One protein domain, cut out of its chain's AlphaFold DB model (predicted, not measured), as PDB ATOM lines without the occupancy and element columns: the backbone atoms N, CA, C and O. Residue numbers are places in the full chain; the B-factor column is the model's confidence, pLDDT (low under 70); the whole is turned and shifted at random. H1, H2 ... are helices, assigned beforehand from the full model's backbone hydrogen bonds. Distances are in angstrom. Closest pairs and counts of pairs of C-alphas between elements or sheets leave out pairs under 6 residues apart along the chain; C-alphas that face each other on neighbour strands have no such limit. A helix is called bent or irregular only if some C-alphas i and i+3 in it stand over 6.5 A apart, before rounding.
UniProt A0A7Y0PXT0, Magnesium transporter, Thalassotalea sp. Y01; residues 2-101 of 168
ATOM      1  N   LYS A   2     165.149 226.492 154.350       74.62
ATOM      2  CA  LYS A   2     164.483 225.340 153.693       74.62
ATOM      3  C   LYS A   2     165.007 223.963 154.154       74.62
ATOM      4  O   LYS A   2     164.216 223.044 154.331       74.62
ATOM      5  N   LEU A   3     166.312 223.845 154.413       75.00
ATOM      6  CA  LEU A   3     166.949 222.596 154.869       75.00
ATOM      7  C   LEU A   3     166.518 222.188 156.289       75.00
ATOM      8  O   LEU A   3     166.141 221.042 156.502       75.00
ATOM      9  N   LEU A   4     166.466 223.142 157.225       80.12
ATOM     10  CA  LEU A   4     165.987 222.926 158.599       80.12
ATOM     11  C   LEU A   4     164.537 222.419 158.645       80.12
ATOM     12  O   LEU A   4     164.244 221.461 159.353       80.12
ATOM     13  N   LYS A   5     163.641 222.993 157.827       81.06
ATOM     14  CA  LYS A   5     162.254 222.507 157.708       81.06
ATOM     15  C   LYS A   5     162.176 221.089 157.130       81.06
ATOM     16  O   LYS A   5     161.336 220.305 157.562       81.06
ATOM     17  N   LYS A   6     163.054 220.743 156.181       82.44
ATOM     18  CA  LYS A   6     163.109 219.399 155.588       82.44
ATOM     19  C   LYS A   6     163.564 218.355 156.615       82.44
ATOM     20  O   LYS A   6     162.932 217.313 156.725       82.44
ATOM     21  N   ILE A   7     164.589 218.669 157.409       84.75
ATOM     22  CA  ILE A   7     165.093 217.799 158.488       84.75
ATOM     23  C   ILE A   7     164.030 217.609 159.579       84.75
ATOM     24  O   ILE A   7     163.748 216.477 159.963       84.75
ATOM     25  N   ALA A   8     163.374 218.688 160.018       85.69
ATOM     26  CA  ALA A   8     162.297 218.611 161.007       85.69
ATOM     27  C   ALA A   8     161.108 217.761 160.519       85.69
ATOM     28  O   ALA A   8     160.558 216.970 161.281       85.69
ATOM     29  N   SER A   9     160.749 217.870 159.235       81.38
ATOM     30  CA  SER A   9     159.705 217.037 158.626       81.38
ATOM     31  C   SER A   9     160.085 215.553 158.618       81.38
ATOM     32  O   SER A   9     159.280 214.710 159.002       81.38
ATOM     33  N   VAL A  10     161.332 215.222 158.264       84.62
ATOM     34  CA  VAL A  10     161.824 213.834 158.279       84.62
ATOM     35  C   VAL A  10     161.829 213.259 159.696       84.62
ATOM     36  O   VAL A  10     161.339 212.151 159.893       84.62
ATOM     37  N   ILE A  11     162.287 214.017 160.695       89.81
ATOM     38  CA  ILE A  11     162.238 213.608 162.110       89.81
ATOM     39  C   ILE A  11     160.796 213.346 162.555       89.81
ATOM     40  O   ILE A  11     160.521 212.349 163.218       89.81
ATOM     41  N   PHE A  12     159.856 214.198 162.150       88.31
ATOM     42  CA  PHE A  12     158.445 214.020 162.476       88.31
ATOM     43  C   PHE A  12     157.825 212.796 161.783       88.31
ATOM     44  O   PHE A  12     157.016 212.087 162.384       88.31
ATOM     45  N   ILE A  13     158.228 212.501 160.543       87.88
ATOM     46  CA  ILE A  13     157.833 211.280 159.826       87.88
ATOM     47  C   ILE A  13     158.375 210.045 160.552       87.88
ATOM     48  O   ILE A  13     157.607 209.127 160.832       87.88
ATOM     49  N   ILE A  14     159.661 210.043 160.915       89.25
ATOM     50  CA  ILE A  14     160.298 208.951 161.664       89.25
ATOM     51  C   ILE A  14     159.583 208.741 163.002       89.25
ATOM     52  O   ILE A  14     159.210 207.615 163.324       89.25
ATOM     53  N   GLY A  15     159.302 209.819 163.740       90.94
ATOM     54  CA  GLY A  15     158.559 209.757 164.997       90.94
ATOM     55  C   GLY A  15     157.169 209.137 164.829       90.94
ATOM     56  O   GLY A  15     156.794 208.249 165.591       90.94
ATOM     57  N   LYS A  16     156.418 209.522 163.789       89.38
ATOM     58  CA  LYS A  16     155.104 208.925 163.492       89.38
ATOM     59  C   LYS A  16     155.178 207.436 163.158       89.38
ATOM     60  O   LYS A  16     154.300 206.682 163.575       89.38
ATOM     61  N   VAL A  17     156.194 207.010 162.408       88.62
ATOM     62  CA  VAL A  17     156.417 205.589 162.097       88.62
ATOM     63  C   VAL A  17     156.731 204.812 163.373       88.62
ATOM     64  O   VAL A  17     156.152 203.754 163.604       88.62
ATOM     65  N   LEU A  18     157.574 205.373 164.238       90.56
ATOM     66  CA  LEU A  18     157.982 204.749 165.491       90.56
ATOM     67  C   LEU A  18     156.805 204.604 166.469       90.56
ATOM     68  O   LEU A  18     156.637 203.547 167.068       90.56
ATOM     69  N   VAL A  19     155.922 205.603 166.554       91.94
ATOM     70  CA  VAL A  19     154.679 205.516 167.345       91.94
ATOM     71  C   VAL A  19     153.753 204.413 166.824       91.94
ATOM     72  O   VAL A  19     153.238 203.630 167.617       91.94
ATOM     73  N   LYS A  20     153.559 204.301 165.502       80.31
ATOM     74  CA  LYS A  20     152.762 203.208 164.915       80.31
ATOM     75  C   LYS A  20     153.365 201.836 165.212       80.31
ATOM     76  O   LYS A  20     152.628 200.908 165.529       80.31
ATOM     77  N   PHE A  21     154.688 201.721 165.140       85.81
ATOM     78  CA  PHE A  21     155.403 200.490 165.461       85.81
ATOM     79  C   PHE A  21     155.254 200.106 166.940       85.81
ATOM     80  O   PHE A  21     154.932 198.962 167.249       85.81
ATOM     81  N   LEU A  22     155.391 201.068 167.856       87.38
ATOM     82  CA  LEU A  22     155.155 200.849 169.286       87.38
ATOM     83  C   LEU A  22     153.708 200.441 169.574       87.38
ATOM     84  O   LEU A  22     153.477 199.536 170.369       87.38
ATOM     85  N   MET A  23     152.735 201.063 168.906       86.56
ATOM     86  CA  MET A  23     151.325 200.699 169.049       86.56
ATOM     87  C   MET A  23     151.058 199.273 168.548       86.56
ATOM     88  O   MET A  23     150.328 198.525 169.190       86.56
ATOM     89  N   PHE A  24     151.694 198.868 167.445       83.31
ATOM     90  CA  PHE A  24     151.626 197.499 166.938       83.31
ATOM     91  C   PHE A  24     152.213 196.488 167.934       83.31
ATOM     92  O   PHE A  24     151.574 195.478 168.227       83.31
ATOM     93  N   ILE A  25     153.382 196.783 168.513       82.06
ATOM     94  CA  ILE A  25     153.982 195.955 169.570       82.06
ATOM     95  C   ILE A  25     153.056 195.872 170.784       82.06
ATOM     96  O   ILE A  25     152.856 194.785 171.317       82.06
ATOM     97  N   ALA A  26     152.456 196.986 171.206       84.19
ATOM     98  CA  ALA A  26     151.535 197.001 172.336       84.19
ATOM     99  C   ALA A  26     150.322 196.093 172.087       84.19
ATOM    100  O   ALA A  26     149.991 195.276 172.939       84.19
ATOM    101  N   VAL A  27     149.708 196.166 170.901       84.62
ATOM    102  CA  VAL A  27     148.597 195.280 170.510       84.62
ATOM    103  C   VAL A  27     149.031 193.811 170.500       84.62
ATOM    104  O   VAL A  27     148.305 192.964 171.018       84.62
ATOM    105  N   MET A  28     150.223 193.505 169.980       77.56
ATOM    106  CA  MET A  28     150.777 192.145 170.009       77.56
ATOM    107  C   MET A  28     151.007 191.640 171.436       77.56
ATOM    108  O   MET A  28     150.686 190.494 171.730       77.56
ATOM    109  N   LEU A  29     151.512 192.483 172.340       79.38
ATOM    110  CA  LEU A  29     151.733 192.121 173.743       79.38
ATOM    111  C   LEU A  29     150.420 191.926 174.511       79.38
ATOM    112  O   LEU A  29     150.320 191.004 175.318       79.38
ATOM    113  N   VAL A  30     149.393 192.738 174.236       82.38
ATOM    114  CA  VAL A  30     148.047 192.533 174.796       82.38
ATOM    115  C   VAL A  30     147.444 191.221 174.290       82.38
ATOM    116  O   VAL A  30     146.916 190.446 175.086       82.38
ATOM    117  N   GLY A  31     147.573 190.933 172.991       76.69
ATOM    118  CA  GLY A  31     147.168 189.649 172.417       76.69
ATOM    119  C   GLY A  31     147.914 188.475 173.055       76.69
ATOM    120  O   GLY A  31     147.293 187.491 173.445       76.69
ATOM    121  N   ALA A  32     149.226 188.612 173.252       74.50
ATOM    122  CA  ALA A  32     150.057 187.608 173.908       74.50
ATOM    123  C   ALA A  32     149.603 187.322 175.344       74.50
ATOM    124  O   ALA A  32     149.545 186.164 175.740       74.50
ATOM    125  N   TYR A  33     149.238 188.356 176.107       77.31
ATOM    126  CA  TYR A  33     148.702 188.204 177.460       77.31
ATOM    127  C   TYR A  33     147.354 187.470 177.471       77.31
ATOM    128  O   TYR A  33     147.147 186.572 178.282       77.31
ATOM    129  N   PHE A  34     146.456 187.796 176.537       77.56
ATOM    130  CA  PHE A  34     145.152 187.135 176.422       77.56
ATOM    131  C   PHE A  34     145.262 185.661 176.013       77.56
ATOM    132  O   PHE A  34     144.466 184.834 176.454       77.56
ATOM    133  N   LEU A  35     146.247 185.330 175.175       70.81
ATOM    134  CA  LEU A  35     146.494 183.969 174.699       70.81
ATOM    135  C   LEU A  35     147.487 183.178 175.561       70.81
ATOM    136  O   LEU A  35     147.622 181.972 175.363       70.81
ATOM    137  N   ALA A  36     148.137 183.802 176.545       69.50
ATOM    138  CA  ALA A  36     149.074 183.147 177.460       69.50
ATOM    139  C   ALA A  36     148.510 181.875 178.137       69.50
ATOM    140  O   ALA A  36     149.222 180.866 178.168       69.50
ATOM    141  N   PRO A  37     147.229 181.823 178.572       68.81
ATOM    142  CA  PRO A  37     146.657 180.612 179.165       68.81
ATOM    143  C   PRO A  37     146.582 179.417 178.203       68.81
ATOM    144  O   PRO A  37     146.583 178.273 178.655       68.81
ATOM    145  N   LEU A  38     146.552 179.649 176.885       64.38
ATOM    146  CA  LEU A  38     146.573 178.581 175.877       64.38
ATOM    147  C   LEU A  38     147.953 177.904 175.806       64.38
ATOM    148  O   LEU A  38     148.045 176.706 175.540       64.38
ATOM    149  N   GLY A  39     149.020 178.643 176.126       60.12
ATOM    150  CA  GLY A  39     150.388 178.127 176.204       60.12
ATOM    151  C   GLY A  39     150.612 177.138 177.353       60.12
ATOM    152  O   GLY A  39     151.432 176.228 177.224       60.12
ATOM    153  N   LYS A  40     149.827 177.225 178.442       62.47
ATOM    154  CA  LYS A  40     149.867 176.238 179.540       62.47
ATOM    155  C   LYS A  40     149.467 174.829 179.112       62.47
ATOM    156  O   LYS A  40     149.854 173.883 179.789       62.47
ATOM    157  N   ILE A  41     148.706 174.696 178.028       59.66
ATOM    158  CA  ILE A  41     148.204 173.410 177.532       59.66
ATOM    159  C   ILE A  41     149.216 172.759 176.568       59.66
ATOM    160  O   ILE A  41     149.186 171.547 176.398       59.66
ATOM    161  N   ASN A  42     150.120 173.534 175.947       61.88
ATOM    162  CA  ASN A  42     150.953 173.058 174.830       61.88
ATOM    163  C   ASN A  42     152.481 173.165 175.030       61.88
ATOM    164  O   ASN A  42     153.213 172.560 174.255       61.88
ATOM    165  N   SER A  43     152.998 173.919 176.014       57.94
ATOM    166  CA  SER A  43     154.446 174.238 176.075       57.94
ATOM    167  C   SER A  43     155.170 173.907 177.386       57.94
ATOM    168  O   SER A  43     156.330 174.288 177.527       57.94
ATOM    169  N   LYS A  44     154.545 173.229 178.356       57.81
ATOM    170  CA  LYS A  44     155.176 173.041 179.677       57.81
ATOM    171  C   LYS A  44     156.245 171.948 179.757       57.81
ATOM    172  O   LYS A  44     157.098 172.044 180.631       57.81
ATOM    173  N   ASP A  45     156.266 170.996 178.826       64.88
ATOM    174  CA  ASP A  45     157.059 169.769 178.984       64.88
ATOM    175  C   ASP A  45     157.895 169.452 177.732       64.88
ATOM    176  O   ASP A  45     157.802 168.370 177.154       64.88
ATOM    177  N   ILE A  46     158.695 170.415 177.259       65.06
ATOM    178  CA  ILE A  46     159.646 170.145 176.170       65.06
ATOM    179  C   ILE A  46     160.793 169.292 176.733       65.06
ATOM    180  O   ILE A  46     161.647 169.799 177.461       65.06
ATOM    181  N   ASP A  47     160.789 167.999 176.397       62.34
ATOM    182  CA  ASP A  47     161.809 167.035 176.815       62.34
ATOM    183  C   ASP A  47     163.193 167.418 176.264       62.34
ATOM    184  O   ASP A  47     163.398 167.576 175.057       62.34
ATOM    185  N   MET A  48     164.158 167.562 177.172       58.78
ATOM    186  CA  MET A  48     165.534 167.940 176.860       58.78
ATOM    187  C   MET A  48     166.308 166.833 176.140       58.78
ATOM    188  O   MET A  48     167.314 167.121 175.493       58.78
ATOM    189  N   SER A  49     165.827 165.587 176.202       62.09
ATOM    190  CA  SER A  49     166.419 164.459 175.479       62.09
ATOM    191  C   SER A  49     166.310 164.599 173.951       62.09
ATOM    192  O   SER A  49     167.057 163.953 173.215       62.09
ATOM    193  N   LEU A  50     165.424 165.483 173.466       64.06
ATOM    194  CA  LEU A  50     165.206 165.747 172.042       64.06
ATOM    195  C   LEU A  50     166.333 166.573 171.394       64.06
ATOM    196  O   LEU A  50     166.466 166.588 170.169       64.06
ATOM    197  N   PHE A  51     167.141 167.272 172.197       67.69
ATOM    198  CA  PHE A  51     168.214 168.136 171.716       67.69
ATOM    199  C   PHE A  51     169.574 167.468 171.942       67.69
ATOM    200  O   PHE A  51     170.075 167.381 173.057       67.69
ATOM    201  N   SER A  52     170.196 167.011 170.853       65.06
ATOM    202  CA  SER A  52     171.486 166.300 170.863       65.06
ATOM    203  C   SER A  52     172.686 167.156 171.282       65.06
ATOM    204  O   SER A  52     173.735 166.618 171.626       65.06
ATOM    205  N   ASN A  53     172.543 168.481 171.248       68.12
ATOM    206  CA  ASN A  53     173.513 169.436 171.769       68.12
ATOM    207  C   ASN A  53     172.835 170.159 172.924       68.12
ATOM    208  O   ASN A  53     171.816 170.806 172.691       68.12
ATOM    209  N   THR A  54     173.377 170.024 174.135       60.41
ATOM    210  CA  THR A  54     172.827 170.585 175.373       60.41
ATOM    211  C   THR A  54     172.423 172.045 175.148       60.41
ATOM    212  O   THR A  54     173.303 172.896 174.970       60.41
ATOM    213  N   PRO A  55     171.118 172.362 175.076       62.34
ATOM    214  CA  PRO A  55     170.696 173.736 174.902       62.34
ATOM    215  C   PRO A  55     171.104 174.517 176.151       62.34
ATOM    216  O   PRO A  55     170.926 174.050 177.269       62.34
ATOM    217  N   ASN A  56     171.698 175.693 175.955       70.25
ATOM    218  CA  ASN A  56     172.109 176.576 177.045       70.25
ATOM    219  C   ASN A  56     170.911 176.846 177.984       70.25
ATOM    220  O   ASN A  56     169.849 177.252 177.503       70.25
ATOM    221  N   ASP A  57     171.087 176.661 179.297       70.56
ATOM    222  CA  ASP A  57     170.031 176.780 180.320       70.56
ATOM    223  C   ASP A  57     169.253 178.104 180.226       70.56
ATOM    224  O   ASP A  57     168.036 178.148 180.418       70.56
ATOM    225  N   ALA A  58     169.933 179.187 179.838       70.19
ATOM    226  CA  ALA A  58     169.314 180.497 179.645       70.19
ATOM    227  C   ALA A  58     168.267 180.519 178.511       70.19
ATOM    228  O   ALA A  58     167.250 181.208 178.608       70.19
ATOM    229  N   MET A  59     168.490 179.762 177.434       68.19
ATOM    230  CA  MET A  59     167.573 179.688 176.291       68.19
ATOM    231  C   MET A  59     166.354 178.818 176.620       68.19
ATOM    232  O   MET A  59     165.231 179.157 176.245       68.19
ATOM    233  N   MET A  60     166.561 177.753 177.400       71.19
ATOM    234  CA  MET A  60     165.484 176.895 177.901       71.19
ATOM    235  C   MET A  60     164.562 177.641 178.866       71.19
ATOM    236  O   MET A  60     163.341 177.559 178.736       71.19
ATOM    237  N   MET A  61     165.131 178.444 179.771       71.81
ATOM    238  CA  MET A  61     164.362 179.289 180.687       71.81
ATOM    239  C   MET A  61     163.479 180.301 179.940       71.81
ATOM    240  O   MET A  61     162.350 180.566 180.351       71.81
ATOM    241  N   PHE A  62     163.966 180.840 178.819       73.44
ATOM    242  CA  PHE A  62     163.197 181.762 177.987       73.44
ATOM    243  C   PHE A  62     162.045 181.067 177.241       73.44
ATOM    244  O   PHE A  62     160.931 181.588 177.215       73.44
ATOM    245  N   PHE A  63     162.272 179.875 176.680       70.19
ATOM    246  CA  PHE A  63     161.237 179.126 175.954       70.19
ATOM    247  C   PHE A  63     160.129 178.562 176.847       70.19
ATOM    248  O   PHE A  63     158.989 178.456 176.396       70.19
ATOM    249  N   GLN A  64     160.429 178.257 178.109       69.31
ATOM    250  CA  GLN A  64     159.429 177.807 179.084       69.31
ATOM    251  C   GLN A  64     158.606 178.959 179.690       69.31
ATOM    252  O   GLN A  64     157.664 178.721 180.448       69.31
ATOM    253  N   HIS A  65     158.928 180.214 179.363       75.69
ATOM    254  CA  HIS A  65     158.209 181.365 179.885       75.69
ATOM    255  C   HIS A  65     156.798 181.464 179.274       75.69
ATOM    256  O   HIS A  65     156.632 181.551 178.059       75.69
ATOM    257  N   GLU A  66     155.760 181.522 180.115       73.12
ATOM    258  CA  GLU A  66     154.342 181.487 179.699       73.12
ATOM    259  C   GLU A  66     153.992 182.575 178.662       73.12
ATOM    260  O   GLU A  66     153.299 182.323 177.674       73.12
ATOM    261  N   MET A  67     154.564 183.771 178.827       72.19
ATOM    262  CA  MET A  67     154.353 184.891 177.902       72.19
ATOM    263  C   MET A  67     154.979 184.676 176.516       72.19
ATOM    264  O   MET A  67     154.507 185.265 175.547       72.19
ATOM    265  N   PHE A  68     156.027 183.851 176.401       75.56
ATOM    266  CA  PHE A  68     156.675 183.572 175.118       75.56
ATOM    267  C   PHE A  68     155.765 182.724 174.222       75.56
ATOM    268  O   PHE A  68     155.559 183.059 173.056       75.56
ATOM    269  N   SER A  69     155.139 181.690 174.791       75.88
ATOM    270  CA  SER A  69     154.158 180.861 174.081       75.88
ATOM    271  C   SER A  69     152.940 181.685 173.641       75.88
ATOM    272  O   SER A  69     152.560 181.654 172.469       75.88
ATOM    273  N   GLY A  70     152.393 182.524 174.533       76.56
ATOM    274  CA  GLY A  70     151.304 183.449 174.192       76.56
ATOM    275  C   GLY A  70     151.671 184.425 173.066       76.56
ATOM    276  O   GLY A  70     150.866 184.665 172.164       76.56
ATOM    277  N   TYR A  71     152.904 184.940 173.066       79.31
ATOM    278  CA  TYR A  71     153.411 185.808 172.001       79.31
ATOM    279  C   TYR A  71     153.507 185.086 170.656       79.31
ATOM    280  O   TYR A  71     153.032 185.619 169.654       79.31
ATOM    281  N   LEU A  72     154.060 183.870 170.619       80.38
ATOM    282  CA  LEU A  72     154.116 183.077 169.388       80.38
ATOM    283  C   LEU A  72     152.717 182.826 168.820       80.38
ATOM    284  O   LEU A  72     152.501 183.045 167.631       80.38
ATOM    285  N   PHE A  73     151.750 182.464 169.666       79.00
ATOM    286  CA  PHE A  73     150.354 182.304 169.251       79.00
ATOM    287  C   PHE A  73     149.758 183.589 168.668       79.00
ATOM    288  O   PHE A  73     149.138 183.553 167.605       79.00
ATOM    289  N   ALA A  74     149.963 184.731 169.329       82.56
ATOM    290  CA  ALA A  74     149.486 186.022 168.840       82.56
ATOM    291  C   ALA A  74     150.088 186.368 167.467       82.56
ATOM    292  O   ALA A  74     149.359 186.785 166.565       82.56
ATOM    293  N   VAL A  75     151.389 186.126 167.275       83.19
ATOM    294  CA  VAL A  75     152.077 186.323 165.988       83.19
ATOM    295  C   VAL A  75     151.524 185.385 164.915       83.19
ATOM    296  O   VAL A  75     151.270 185.831 163.797       83.19
ATOM    297  N   THR A  76     151.286 184.110 165.229       82.62
ATOM    298  CA  THR A  76     150.704 183.154 164.276       82.62
ATOM    299  C   THR A  76     149.299 183.572 163.849       82.62
ATOM    300  O   THR A  76     148.998 183.555 162.657       82.62
ATOM    301  N   ILE A  77     148.449 184.012 164.779       83.62
ATOM    302  CA  ILE A  77     147.110 184.518 164.446       83.62
ATOM    303  C   ILE A  77     147.210 185.778 163.589       83.62
ATOM    304  O   ILE A  77     146.532 185.876 162.568       83.62
ATOM    305  N   ALA A  78     148.080 186.721 163.955       83.94
ATOM    306  CA  ALA A  78     148.307 187.931 163.172       83.94
ATOM    307  C   ALA A  78     148.768 187.605 161.746       83.94
ATOM    308  O   ALA A  78     148.301 188.218 160.789       83.94
ATOM    309  N   PHE A  79     149.637 186.605 161.596       84.44
ATOM    310  CA  PHE A  79     150.093 186.124 160.300       84.44
ATOM    311  C   PHE A  79     148.952 185.511 159.481       84.44
ATOM    312  O   PHE A  79     148.798 185.844 158.309       84.44
ATOM    313  N   ILE A  80     148.103 184.678 160.090       84.31
ATOM    314  CA  ILE A  80     146.927 184.102 159.419       84.31
ATOM    315  C   ILE A  80     145.973 185.211 158.954       84.31
ATOM    316  O   ILE A  80     145.545 185.207 157.801       84.31
ATOM    317  N   LEU A  81     145.679 186.188 159.817       86.25
ATOM    318  CA  LEU A  81     144.844 187.341 159.470       86.25
ATOM    319  C   LEU A  81     145.465 188.176 158.344       86.25
ATOM    320  O   LEU A  81     144.753 188.628 157.451       86.25
ATOM    321  N   PHE A  82     146.787 188.350 158.352       82.12
ATOM    322  CA  PHE A  82     147.509 189.055 157.297       82.12
ATOM    323  C   PHE A  82     147.403 188.335 155.949       82.12
ATOM    324  O   PHE A  82     147.100 188.968 154.939       82.12
ATOM    325  N   VAL A  83     147.590 187.011 155.923       81.25
ATOM    326  CA  VAL A  83     147.417 186.203 154.707       81.25
ATOM    327  C   VAL A  83     145.971 186.273 154.212       81.25
ATOM    328  O   VAL A  83     145.753 186.487 153.022       81.25
ATOM    329  N   ALA A  84     144.985 186.175 155.109       81.56
ATOM    330  CA  ALA A  84     143.570 186.309 154.762       81.56
ATOM    331  C   ALA A  84     143.238 187.695 154.180       81.56
ATOM    332  O   ALA A  84     142.497 187.793 153.204       81.56
ATOM    333  N   TYR A  85     143.824 188.764 154.724       80.31
ATOM    334  CA  TYR A  85     143.683 190.117 154.187       80.31
ATOM    335  C   TYR A  85     144.317 190.260 152.798       80.31
ATOM    336  O   TYR A  85     143.698 190.796 151.879       80.31
ATOM    337  N   LEU A  86     145.539 189.756 152.616       78.69
ATOM    338  CA  LEU A  86     146.237 189.821 151.330       78.69
ATOM    339  C   LEU A  86     145.446 189.087 150.242       78.69
ATOM    340  O   LEU A  86     145.315 189.537 149.109       78.69
ATOM    341  N   PHE A  87     144.858 187.967 150.628       75.75
ATOM    342  CA  PHE A  87     143.990 187.171 149.794       75.75
ATOM    343  C   PHE A  87     142.657 187.862 149.477       75.75
ATOM    344  O   PHE A  87     142.210 187.808 148.334       75.75
ATOM    345  N   TRP A  88     142.061 188.565 150.444       78.19
ATOM    346  CA  TRP A  88     140.887 189.414 150.223       78.19
ATOM    347  C   TRP A  88     141.162 190.483 149.161       78.19
ATOM    348  O   TRP A  88     140.379 190.652 148.228       78.19
ATOM    349  N   GLN A  89     142.323 191.134 149.250       76.94
ATOM    350  CA  GLN A  89     142.757 192.138 148.283       76.94
ATOM    351  C   GLN A  89     142.969 191.537 146.885       76.94
ATOM    352  O   GLN A  89     142.523 192.102 145.888       76.94
ATOM    353  N   ILE A  90     143.618 190.373 146.794       75.75
ATOM    354  CA  ILE A  90     143.816 189.674 145.516       75.75
ATOM    355  C   ILE A  90     142.464 189.260 144.913       75.75
ATOM    356  O   ILE A  90     142.273 189.396 143.705       75.75
ATOM    357  N   HIS A  91     141.517 188.798 145.734       71.75
ATOM    358  CA  HIS A  91     140.176 188.416 145.293       71.75
ATOM    359  C   HIS A  91     139.384 189.590 144.721       71.75
ATOM    360  O   HIS A  91     138.816 189.468 143.638       71.75
ATOM    361  N   GLU A  92     139.374 190.730 145.406       74.25
ATOM    362  CA  GLU A  92     138.662 191.920 144.945       74.25
ATOM    363  C   GLU A  92     139.194 192.392 143.581       74.25
ATOM    364  O   GLU A  92     138.427 192.624 142.642       74.25
ATOM    365  N   VAL A  93     140.523 192.410 143.427       69.31
ATOM    366  CA  VAL A  93     141.205 192.785 142.179       69.31
ATOM    367  C   VAL A  93     140.946 191.776 141.054       69.31
ATOM    368  O   VAL A  93     140.683 192.174 139.918       69.31
ATOM    369  N   ALA A  94     140.997 190.472 141.338       64.69
ATOM    370  CA  ALA A  94     140.737 189.430 140.345       64.69
ATOM    371  C   ALA A  94     139.280 189.453 139.854       64.69
ATOM    372  O   ALA A  94     139.037 189.312 138.654       64.69
ATOM    373  N   VAL A  95     138.318 189.690 140.752       64.06
ATOM    374  CA  VAL A  95     136.889 189.795 140.420       64.06
ATOM    375  C   VAL A  95     136.606 191.004 139.532       64.06
ATOM    376  O   VAL A  95     135.880 190.877 138.547       64.06
ATOM    377  N   HIS A  96     137.202 192.160 139.828       60.62
ATOM    378  CA  HIS A  96     137.004 193.358 139.007       60.62
ATOM    379  C   HIS A  96     137.626 193.199 137.613       60.62
ATOM    380  O   HIS A  96     137.028 193.590 136.613       60.62
ATOM    381  N   LYS A  97     138.778 192.523 137.515       57.34
ATOM    382  CA  LYS A  97     139.454 192.273 136.235       57.34
ATOM    383  C   LYS A  97     138.773 191.192 135.379       57.34
ATOM    384  O   LYS A  97     138.857 191.241 134.154       57.34
ATOM    385  N   ALA A  98     138.058 190.251 136.001       53.94
ATOM    386  CA  ALA A  98     137.243 189.247 135.306       53.94
ATOM    387  C   ALA A  98     135.945 189.821 134.700       53.94
ATOM    388  O   ALA A  98     135.401 189.241 133.764       53.94
ATOM    389  N   GLN A  99     135.445 190.955 135.201       54.38
ATOM    390  CA  GLN A  99     134.295 191.654 134.611       54.38
ATOM    391  C   GLN A  99     134.666 192.409 133.322       54.38
ATOM    392  O   GLN A  99     133.870 192.434 132.385       54.38
ATOM    393  N   GLU A 100     135.872 192.980 133.242       55.22
ATOM    394  CA  GLU A 100     136.341 193.708 132.050       55.22
ATOM    395  C   GLU A 100     136.742 192.789 130.888       55.22
ATOM    396  O   GLU A 100     136.595 193.160 129.723       55.22
ATOM    397  N   GLN A 101     137.220 191.576 131.173       49.56
ATOM    398  CA  GLN A 101     137.537 190.582 130.150       49.56
ATOM    399  C   GLN A 101     136.565 189.416 130.270       49.56
ATOM    400  O   GLN A 101     136.723 188.606 131.173       49.56
TER     401      GLN A 101
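What this domain is: This is residues 2 to 101 of the 168 residues of the protein "Magnesium transporter" of Thalassotalea sp. Y01 (UniProt A0A7Y0PXT0). Two long helices, H1 and H3, make a V; beyond its corner lies a loose head of loop and short H2, with residues 49 to 59 sticking out. The printed part has 100 residues with three named helices, H1, H2, H3 in order: all helix. It is extended, radius of gyration of the C-alphas 21.6 A, spanning 59 by 51 by 29 A.

How they stand to each other: Look at H1, residues 2 to 42: its residues 28 to 40 alone touch H3, residues 66 to 100, closest at C-alphas 36 and 70, 4.0 A. They run opposite ways, a steep tilt of 65 degrees. H2, residues 57 to 63, is apart from H1. O i to N i+4 pairs within hydrogen-bond range: every one in H2, 31 of 37 in H1, 30 of 31 in H3.

Where its parts are: From C-alpha 2 at (164.483, 225.340, 153.693) H1 runs 58.0 A, irregular where C-alphas 34 and 37 are 7.2 A apart. H3 runs 52.4 A to C-alpha 100 at (136.341, 193.708, 132.050).

The domain as a whole: The printed part has no cut. Link H1 to H2 is long. Of the printed residues 31 have pLDDT under 70, among them residues 36 to 55.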